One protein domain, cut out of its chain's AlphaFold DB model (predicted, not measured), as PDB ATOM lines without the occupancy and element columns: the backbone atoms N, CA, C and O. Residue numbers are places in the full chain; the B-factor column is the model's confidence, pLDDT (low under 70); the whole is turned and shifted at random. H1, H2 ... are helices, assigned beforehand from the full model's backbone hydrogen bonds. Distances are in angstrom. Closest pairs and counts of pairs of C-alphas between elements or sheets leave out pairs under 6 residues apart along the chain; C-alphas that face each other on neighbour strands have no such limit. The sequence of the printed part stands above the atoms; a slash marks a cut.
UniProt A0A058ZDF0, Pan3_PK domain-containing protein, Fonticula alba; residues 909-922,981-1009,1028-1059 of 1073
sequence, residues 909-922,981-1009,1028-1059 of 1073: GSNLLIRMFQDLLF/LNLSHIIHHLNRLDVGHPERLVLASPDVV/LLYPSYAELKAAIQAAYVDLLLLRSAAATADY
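What this domain is: This is residues 909 to 922, 981 to 1009 and 1028 to 1059 of the 1073 residues of the protein "Pan3_PK domain-containing protein" of Fonticula alba (UniProt A0A058ZDF0). The first part of long helix H4 makes a triangle with H1 and H2, and residues 1044 to 1059 of H4 stick out as an arm. Tiny H3 lies near H1. The printed part has 75 residues, with four named helices in the order H1, H2, H3, H4 along the chain and no named strand; its class is all helix, with 58 of the 75 printed residues in the helices, and the whole is loose, with a radius of gyration of the C-alphas of 14.9 A and spans of 46, 29 and 24 A.

Where its parts are: H4, residues 1033 to 1059, measures 38.7 A and ends at C-alpha 1059 (93.095, 123.155, 170.556). H1, residues 909 to 922, measures 20.2 A from C-alpha 909 (120.903, 121.038, 186.152). H2 is residues 983 to 995, 18.3 A; H3 is 1006 to 1009, 5.1 A.

How they stand to each other: H4 touches H1 at a steep tilt of 64 degrees, closest C-alphas Ala 1039 and Ser 910, 5.7 A. H4 touches H2 about perpendicular, 76 degrees, closest C-alphas Tyr 1033 and Leu 993, 5.2 A. H1 and H2 touch, closest C-alphas Leu 921 and Ile 986, 5.6 A. In H1, H2 and H4 every O i to N i+4 pair is within hydrogen-bond range; H3 is too short.

The domain as a whole: Residues 923 to 980 and 1010 to 1027 are not printed, with C-alpha gaps of 7.3 A and 10.8 A. Residues 909 to 911, 1006 to 1009 and 1051 to 1059 are under pLDDT 70.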
ATOM      1  N   GLY A 909     120.031 121.794 185.236       57.97
ATOM      2  CA  GLY A 909     120.903 121.038 186.152       57.97
ATOM      3  C   GLY A 909     120.266 119.776 186.755       57.97
ATOM      4  O   GLY A 909     120.968 118.805 187.028       57.97
ATOM      5  N   SER A 910     118.936 119.750 186.892       63.06
ATOM      6  CA  SER A 910     118.163 118.557 187.260       63.06
ATOM      7  C   SER A 910     118.296 117.435 186.225       63.06
ATOM      8  O   SER A 910     118.564 116.295 186.589       63.06
ATOM      9  N   ASN A 911     118.174 117.751 184.934       69.25
ATOM     10  CA  ASN A 911     118.229 116.768 183.851       69.25
ATOM     11  C   ASN A 911     119.640 116.191 183.671       69.25
ATOM     12  O   ASN A 911     119.781 114.989 183.447       69.25
ATOM     13  N   LEU A 912     120.686 117.006 183.863       76.31
ATOM     14  CA  LEU A 912     122.073 116.530 183.901       76.31
ATOM     15  C   LEU A 912     122.303 115.543 185.060       76.31
ATOM     16  O   LEU A 912     122.849 114.462 184.850       76.31
ATOM     17  N   LEU A 913     121.823 115.871 186.265       81.19
ATOM     18  CA  LEU A 913     121.916 115.012 187.450       81.19
ATOM     19  C   LEU A 913     121.185 113.670 187.250       81.19
ATOM     20  O   LEU A 913     121.718 112.613 187.591       81.19
ATOM     21  N   ILE A 914     119.996 113.692 186.637       84.38
ATOM     22  CA  ILE A 914     119.236 112.483 186.279       84.38
ATOM     23  C   ILE A 914     119.995 111.653 185.235       84.38
ATOM     24  O   ILE A 914     120.048 110.426 185.340       84.38
ATOM     25  N   ARG A 915     120.633 112.303 184.255       81.56
ATOM     26  CA  ARG A 915     121.424 111.625 183.222       81.56
ATOM     27  C   ARG A 915     122.683 110.964 183.789       81.56
ATOM     28  O   ARG A 915     122.967 109.820 183.443       81.56
ATOM     29  N   MET A 916     123.385 111.626 184.709       83.12
ATOM     30  CA  MET A 916     124.527 111.045 185.429       83.12
ATOM     31  C   MET A 916     124.112 109.829 186.278       83.12
ATOM     32  O   MET A 916     124.858 108.856 186.369       83.12
ATOM     33  N   PHE A 917     122.901 109.831 186.846       87.69
ATOM     34  CA  PHE A 917     122.361 108.661 187.546       87.69
ATOM     35  C   PHE A 917     121.991 107.501 186.600       87.69
ATOM     36  O   PHE A 917     122.242 106.344 186.930       87.69
ATOM     37  N   GLN A 918     121.451 107.778 185.406       86.88
ATOM     38  CA  GLN A 918     121.249 106.739 184.384       86.88
ATOM     39  C   GLN A 918     122.565 106.092 183.947       86.88
ATOM     40  O   GLN A 918     122.621 104.875 183.770       86.88
ATOM     41  N   ASP A 919     123.622 106.890 183.790       82.31
ATOM     42  CA  ASP A 919     124.942 106.370 183.446       82.31
ATOM     43  C   ASP A 919     125.497 105.487 184.587       82.31
ATOM     44  O   ASP A 919     125.966 104.388 184.304       82.31
ATOM     45  N   LEU A 920     125.320 105.861 185.866       86.19
ATOM     46  CA  LEU A 920     125.632 104.982 187.012       86.19
ATOM     47  C   LEU A 920     124.848 103.657 186.977       86.19
ATOM     48  O   LEU A 920     125.411 102.603 187.269       86.19
ATOM     49  N   LEU A 921     123.558 103.681 186.621       86.88
ATOM     50  CA  LEU A 921     122.742 102.463 186.546       86.88
ATOM     51  C   LEU A 921     123.178 101.526 185.412       86.88
ATOM     52  O   LEU A 921     123.274 100.319 185.631       86.88
ATOM     53  N   PHE A 922     123.406 102.057 184.208       85.81
ATOM     54  CA  PHE A 922     123.457 101.255 182.977       85.81
ATOM     55  C   PHE A 922     124.825 101.210 182.276       85.81
ATOM     56  O   PHE A 922     124.996 100.404 181.364       85.81
ATOM     57  N   LEU A 981     126.827  94.089 183.262       82.94
ATOM     58  CA  LEU A 981     125.423  94.292 183.621       82.94
ATOM     59  C   LEU A 981     125.077  93.509 184.888       82.94
ATOM     60  O   LEU A 981     124.624  92.367 184.834       82.94
ATOM     61  N   ASN A 982     125.271  94.129 186.051       85.25
ATOM     62  CA  ASN A 982     124.821  93.568 187.316       85.25
ATOM     63  C   ASN A 982     123.383  94.031 187.614       85.25
ATOM     64  O   ASN A 982     123.147  95.164 188.041       85.25
ATOM     65  N   LEU A 983     122.408  93.136 187.418       86.12
ATOM     66  CA  LEU A 983     120.998  93.401 187.739       86.12
ATOM     67  C   LEU A 983     120.771  93.662 189.237       86.12
ATOM     68  O   LEU A 983     119.934  94.492 189.581       86.12
ATOM     69  N   SER A 984     121.550  93.035 190.128       87.19
ATOM     70  CA  SER A 984     121.448  93.287 191.575       87.19
ATOM     71  C   SER A 984     121.860  94.719 191.927       87.19
ATOM     72  O   SER A 984     121.240  95.333 192.788       87.19
ATOM     73  N   HIS A 985     122.856  95.280 191.232       88.31
ATOM     74  CA  HIS A 985     123.253  96.688 191.372       88.31
ATOM     75  C   HIS A 985     122.126  97.632 190.917       88.31
ATOM     76  O   HIS A 985     121.760  98.553 191.649       88.31
ATOM     77  N   ILE A 986     121.511  97.361 189.759       90.50
ATOM     78  CA  ILE A 986     120.392  98.162 189.228       90.50
ATOM     79  C   ILE A 986     119.202  98.144 190.193       90.50
ATOM     80  O   ILE A 986     118.728  99.205 190.595       90.50
ATOM     81  N   ILE A 987     118.752  96.957 190.612       90.62
ATOM     82  CA  ILE A 987     117.612  96.792 191.528       90.62
ATOM     83  C   ILE A 987     117.892  97.467 192.878       90.62
ATOM     84  O   ILE A 987     117.034  98.181 193.390       90.62
ATOM     85  N   HIS A 988     119.103  97.333 193.428       90.44
ATOM     86  CA  HIS A 988     119.505  97.981 194.685       90.44
ATOM     87  C   HIS A 988     119.432  99.514 194.621       90.44
ATOM     88  O   HIS A 988     118.864 100.150 195.512       90.44
ATOM     89  N   HIS A 989     119.956 100.122 193.552       92.75
ATOM     90  CA  HIS A 989     119.883 101.574 193.364       92.75
ATOM     91  C   HIS A 989     118.459 102.063 193.058       92.75
ATOM     92  O   HIS A 989     118.068 103.123 193.552       92.75
ATOM     93  N   LEU A 990     117.663 101.293 192.309       93.38
ATOM     94  CA  LEU A 990     116.264 101.624 192.028       93.38
ATOM     95  C   LEU A 990     115.357 101.478 193.265       93.38
ATOM     96  O   LEU A 990     114.541 102.365 193.492       93.38
ATOM     97  N   ASN A 991     115.537 100.461 194.118       93.31
ATOM     98  CA  ASN A 991     114.798 100.330 195.387       93.31
ATOM     99  C   ASN A 991     115.106 101.501 196.340       93.31
ATOM    100  O   ASN A 991     114.201 102.098 196.927       93.31
ATOM    101  N   ARG A 992     116.378 101.908 196.447       93.88
ATOM    102  CA  ARG A 992     116.778 103.095 197.228       93.88
ATOM    103  C   ARG A 992     116.208 104.399 196.660       93.88
ATOM    104  O   ARG A 992     115.889 105.305 197.437       93.88
ATOM    105  N   LEU A 993     116.021 104.480 195.341       94.12
ATOM    106  CA  LEU A 993     115.344 105.594 194.677       94.12
ATOM    107  C   LEU A 993     113.818 105.582 194.879       94.12
ATOM    108  O   LEU A 993     113.258 106.643 195.144       94.12
ATOM    109  N   ASP A 994     113.142 104.428 194.809       93.94
ATOM    110  CA  ASP A 994     111.685 104.342 195.029       93.94
ATOM    111  C   ASP A 994     111.315 104.723 196.468       93.94
ATOM    112  O   ASP A 994     110.345 105.449 196.690       93.94
ATOM    113  N   VAL A 995     112.144 104.358 197.453       93.81
ATOM    114  CA  VAL A 995     112.027 104.884 198.824       93.81
ATOM    115  C   VAL A 995     112.342 106.387 198.854       93.81
ATOM    116  O   VAL A 995     111.540 107.180 199.351       93.81
ATOM    117  N   GLY A 996     113.464 106.805 198.261       91.88
ATOM    118  CA  GLY A 996     114.042 108.142 198.442       91.88
ATOM    119  C   GLY A 996     114.981 108.176 199.649       91.88
ATOM    120  O   GLY A 996     114.818 108.989 200.553       91.88
ATOM    121  N   HIS A 997     115.927 107.236 199.701       94.69
ATOM    122  CA  HIS A 997     116.864 107.063 200.814       94.69
ATOM    123  C   HIS A 997     117.766 108.313 201.026       94.69
ATOM    124  O   HIS A 997     118.250 108.888 200.047       94.69
ATOM    125  N   PRO A 998     118.045 108.751 202.274       91.75
ATOM    126  CA  PRO A 998     118.846 109.957 202.547       91.75
ATOM    127  C   PRO A 998     120.361 109.782 202.319       91.75
ATOM    128  O   PRO A 998     121.122 110.743 202.397       91.75
ATOM    129  N   GLU A 999     120.812 108.557 202.053       92.31
ATOM    130  CA  GLU A 999     122.188 108.235 201.665       92.31
ATOM    131  C   GLU A 999     122.596 108.947 200.372       92.31
ATOM    132  O   GLU A 999     121.809 109.030 199.428       92.31
ATOM    133  N   ARG A1000     123.842 109.431 200.321       89.31
ATOM    134  CA  ARG A1000     124.392 110.150 199.166       89.31
ATOM    135  C   ARG A1000     125.106 109.215 198.199       89.31
ATOM    136  O   ARG A1000     125.899 108.370 198.606       89.31
ATOM    137  N   LEU A1001     124.823 109.408 196.918       89.06
ATOM    138  CA  LEU A1001     125.546 108.832 195.791       89.06
ATOM    139  C   LEU A1001     126.836 109.620 195.523       89.06
ATOM    140  O   LEU A1001     127.016 110.729 196.021       89.06
ATOM    141  N   VAL A1002     127.702 109.060 194.678       86.62
ATOM    142  CA  VAL A1002     128.761 109.805 193.987       86.62
ATOM    143  C   VAL A1002     128.473 109.691 192.496       86.62
ATOM    144  O   VAL A1002     128.458 108.586 191.960       86.62
ATOM    145  N   LEU A1003     128.207 110.816 191.838       84.50
ATOM    146  CA  LEU A1003     127.955 110.889 190.400       84.50
ATOM    147  C   LEU A1003     129.075 111.698 189.741       84.50
ATOM    148  O   LEU A1003     129.290 112.854 190.105       84.50
ATOM    149  N   ALA A1004     129.779 111.111 188.775       77.94
ATOM    150  CA  ALA A1004     130.837 111.782 188.020       77.94
ATOM    151  C   ALA A1004     130.308 112.325 186.686       77.94
ATOM    152  O   ALA A1004     129.530 111.644 186.014       77.94
ATOM    153  N   SER A1005     130.726 113.535 186.293       73.19
ATOM    154  CA  SER A1005     130.452 114.040 184.939       73.19
ATOM    155  C   SER A1005     131.078 113.110 183.885       73.19
ATOM    156  O   SER A1005     132.186 112.610 184.121       73.19
ATOM    157  N   PRO A1006     130.452 112.901 182.709       64.25
ATOM    158  CA  PRO A1006     131.043 112.121 181.617       64.25
ATOM    159  C   PRO A1006     132.461 112.566 181.223       64.25
ATOM    160  O   PRO A1006     133.277 111.732 180.835       64.25
ATOM    161  N   ASP A1007     132.779 113.854 181.390       58.16
ATOM    162  CA  ASP A1007     134.103 114.433 181.118       58.16
ATOM    163  C   ASP A1007     135.208 113.805 181.983       58.16
ATOM    164  O   ASP A1007     136.321 113.584 181.510       58.16
ATOM    165  N   VAL A1008     134.892 113.455 183.235       53.97
ATOM    166  CA  VAL A1008     135.823 112.794 184.166       53.97
ATOM    167  C   VAL A1008     136.094 111.362 183.705       53.97
ATOM    168  O   VAL A1008     137.243 110.926 183.661       53.97
ATOM    169  N   VAL A1009     135.042 110.643 183.297       52.09
ATOM    170  CA  VAL A1009     135.127 109.243 182.847       52.09
ATOM    171  C   VAL A1009     135.953 109.117 181.560       52.09
ATOM    172  O   VAL A1009     136.711 108.164 181.406       52.09
ATOM    173  N   LEU A1028     132.310 116.192 190.409       76.00
ATOM    174  CA  LEU A1028     131.679 115.151 191.224       76.00
ATOM    175  C   LEU A1028     130.475 115.739 191.975       76.00
ATOM    176  O   LEU A1028     130.617 116.687 192.747       76.00
ATOM    177  N   LEU A1029     129.291 115.159 191.774       81.75
ATOM    178  CA  LEU A1029     128.067 115.510 192.494       81.75
ATOM    179  C   LEU A1029     127.753 114.459 193.567       81.75
ATOM    180  O   LEU A1029     127.903 113.259 193.335       81.75
ATOM    181  N   TYR A1030     127.251 114.916 194.720       87.19
ATOM    182  CA  TYR A1030     126.948 114.070 195.882       87.19
ATOM    183  C   TYR A1030     125.461 114.103 196.314       87.19
ATOM    184  O   TYR A1030     125.179 114.387 197.484       87.19
ATOM    185  N   PRO A1031     124.487 113.873 195.408       88.56
ATOM    186  CA  PRO A1031     123.068 113.938 195.750       88.56
ATOM    187  C   PRO A1031     122.624 112.729 196.578       88.56
ATOM    188  O   PRO A1031     123.109 111.613 196.389       88.56
ATOM    189  N   SER A1032     121.647 112.928 197.457       92.06
ATOM    190  CA  SER A1032     120.880 111.833 198.057       92.06
ATOM    191  C   SER A1032     119.853 111.254 197.081       92.06
ATOM    192  O   SER A1032     119.410 111.931 196.148       92.06
ATOM    193  N   TYR A1033     119.405 110.014 197.318       93.12
ATOM    194  CA  TYR A1033     118.286 109.456 196.544       93.12
ATOM    195  C   TYR A1033     116.990 110.251 196.767       93.12
ATOM    196  O   TYR A1033     116.148 110.281 195.876       93.12
ATOM    197  N   ALA A1034     116.826 110.919 197.915       91.44
ATOM    198  CA  ALA A1034     115.705 111.825 198.172       91.44
ATOM    199  C   ALA A1034     115.708 113.044 197.226       91.44
ATOM    200  O   ALA A1034     114.697 113.331 196.587       91.44
ATOM    201  N   GLU A1035     116.852 113.724 197.086       90.31
ATOM    202  CA  GLU A1035     117.022 114.872 196.179       90.31
ATOM    203  C   GLU A1035     116.887 114.446 194.707       90.31
ATOM    204  O   GLU A1035     116.190 115.097 193.930       90.31
ATOM    205  N   LEU A1036     117.475 113.303 194.335       90.38
ATOM    206  CA  LEU A1036     117.341 112.693 193.007       90.38
ATOM    207  C   LEU A1036     115.880 112.322 192.683       90.38
ATOM    208  O   LEU A1036     115.400 112.617 191.589       90.38
ATOM    209  N   LYS A1037     115.145 111.726 193.632       91.88
ATOM    210  CA  LYS A1037     113.713 111.409 193.494       91.88
ATOM    211  C   LYS A1037     112.884 112.672 193.282       91.88
ATOM    212  O   LYS A1037     112.054 112.694 192.376       91.88
ATOM    213  N   ALA A1038     113.134 113.720 194.068       90.31
ATOM    214  CA  ALA A1038     112.457 115.006 193.925       90.31
ATOM    215  C   ALA A1038     112.746 115.661 192.561       90.31
ATOM    216  O   ALA A1038     111.819 116.138 191.910       90.31
ATOM    217  N   ALA A1039     113.995 115.611 192.080       87.44
ATOM    218  CA  ALA A1039     114.368 116.115 190.756       87.44
ATOM    219  C   ALA A1039     113.655 115.361 189.616       87.44
ATOM    220  O   ALA A1039     113.124 115.994 188.705       87.44
ATOM    221  N   ILE A1040     113.581 114.023 189.689       89.31
ATOM    222  CA  ILE A1040     112.838 113.197 188.719       89.31
ATOM    223  C   ILE A1040     111.339 113.512 188.773       89.31
ATOM    224  O   ILE A1040     110.698 113.603 187.732       89.31
ATOM    225  N   GLN A1041     110.769 113.688 189.969       90.25
ATOM    226  CA  GLN A1041     109.352 114.018 190.137       90.25
ATOM    227  C   GLN A1041     109.007 115.403 189.577       90.25
ATOM    228  O   GLN A1041     108.005 115.512 188.873       90.25
ATOM    229  N   ALA A1042     109.834 116.422 189.832       87.44
ATOM    230  CA  ALA A1042     109.657 117.761 189.273       87.44
ATOM    231  C   ALA A1042     109.704 117.729 187.738       87.44
ATOM    232  O   ALA A1042     108.704 118.031 187.095       87.44
ATOM    233  N   ALA A1043     110.793 117.217 187.154       85.00
ATOM    234  CA  ALA A1043     110.948 117.155 185.700       85.00
ATOM    235  C   ALA A1043     109.874 116.284 185.008       85.00
ATOM    236  O   ALA A1043     109.465 116.571 183.885       85.00
ATOM    237  N   TYR A1044     109.362 115.242 185.679       87.38
ATOM    238  CA  TYR A1044     108.225 114.457 185.188       87.38
ATOM    239  C   TYR A1044     106.916 115.262 185.171       87.38
ATOM    240  O   TYR A1044     106.156 115.168 184.208       87.38
ATOM    241  N   VAL A1045     106.651 116.064 186.208       87.38
ATOM    242  CA  VAL A1045     105.485 116.962 186.261       87.38
ATOM    243  C   VAL A1045     105.615 118.081 185.228       87.38
ATOM    244  O   VAL A1045     104.659 118.316 184.495       87.38
ATOM    245  N   ASP A1046     106.790 118.696 185.091       83.12
ATOM    246  CA  ASP A1046     107.048 119.756 184.109       83.12
ATOM    247  C   ASP A1046     106.778 119.273 182.672       83.12
ATOM    248  O   ASP A1046     106.101 119.953 181.903       83.12
ATOM    249  N   LEU A1047     107.219 118.059 182.316       82.19
ATOM    250  CA  LEU A1047     106.948 117.454 181.005       82.19
ATOM    251  C   LEU A1047     105.461 117.126 180.778       82.19
ATOM    252  O   LEU A1047     104.970 117.253 179.653       82.19
ATOM    253  N   LEU A1048     104.721 116.731 181.821       83.56
ATOM    254  CA  LEU A1048     103.267 116.544 181.728       83.56
ATOM    255  C   LEU A1048     102.532 117.882 181.557       83.56
ATOM    256  O   LEU A1048     101.616 117.971 180.737       83.56
ATOM    257  N   LEU A1049     102.955 118.924 182.277       82.06
ATOM    258  CA  LEU A1049     102.398 120.273 182.159       82.06
ATOM    259  C   LEU A1049     102.681 120.872 180.776       82.06
ATOM    260  O   LEU A1049     101.749 121.362 180.139       82.06
ATOM    261  N   LEU A1050     103.906 120.742 180.258       76.88
ATOM    262  CA  LEU A1050     104.266 121.146 178.894       76.88
ATOM    263  C   LEU A1050     103.386 120.460 177.841       76.88
ATOM    264  O   LEU A1050     102.897 121.128 176.931       76.88
ATOM    265  N   ARG A1051     103.109 119.155 177.984       64.81
ATOM    266  CA  ARG A1051     102.171 118.456 177.091       64.81
ATOM    267  C   ARG A1051     100.744 118.994 177.210       64.81
ATOM    268  O   ARG A1051     100.066 119.093 176.192       64.81
ATOM    269  N   SER A1052     100.283 119.338 178.414       62.28
ATOM    270  CA  SER A1052      98.948 119.924 178.595       62.28
ATOM    271  C   SER A1052      98.835 121.318 177.964       62.28
ATOM    272  O   SER A1052      97.858 121.576 177.270       62.28
ATOM    273  N   ALA A1053      99.865 122.159 178.109       60.56
ATOM    274  CA  ALA A1053      99.928 123.498 177.526       60.56
ATOM    275  C   ALA A1053     100.018 123.466 175.989       60.56
ATOM    276  O   ALA A1053      99.352 124.250 175.315       60.56
ATOM    277  N   ALA A1054     100.789 122.525 175.431       59.25
ATOM    278  CA  ALA A1054     100.821 122.271 173.994       59.25
ATOM    279  C   ALA A1054      99.449 121.804 173.481       59.25
ATOM    280  O   ALA A1054      98.926 122.389 172.542       59.25
ATOM    281  N   ALA A1055      98.807 120.842 174.154       57.16
ATOM    282  CA  ALA A1055      97.484 120.360 173.761       57.16
ATOM    283  C   ALA A1055      96.391 121.445 173.841       57.16
ATOM    284  O   ALA A1055      95.485 121.448 173.009       57.16
ATOM    285  N   THR A1056      96.465 122.385 174.793       58.50
ATOM    286  CA  THR A1056      95.574 123.558 174.801       58.50
ATOM    287  C   THR A1056      95.898 124.537 173.675       58.50
ATOM    288  O   THR A1056      94.968 125.037 173.054       58.50
ATOM    289  N   ALA A1057      97.174 124.766 173.351       58.22
ATOM    290  CA  ALA A1057      97.564 125.631 172.234       58.22
ATOM    291  C   ALA A1057      97.150 125.043 170.870       58.22
ATOM    292  O   ALA A1057      96.633 125.771 170.028       58.22
ATOM    293  N   ASP A1058      97.293 123.729 170.674       54.72
ATOM    294  CA  ASP A1058      96.799 123.012 169.492       54.72
ATOM    295  C   ASP A1058      95.266 123.126 169.384       54.72
ATOM    296  O   ASP A1058      94.725 123.373 168.305       54.72
ATOM    297  N   TYR A1059      94.551 123.002 170.510       54.41
ATOM    298  CA  TYR A1059      93.095 123.155 170.556       54.41
ATOM    299  C   TYR A1059      92.651 124.602 170.280       54.41
ATOM    300  O   TYR A1059      91.677 124.810 169.562       54.41
TER     301      TYR A1059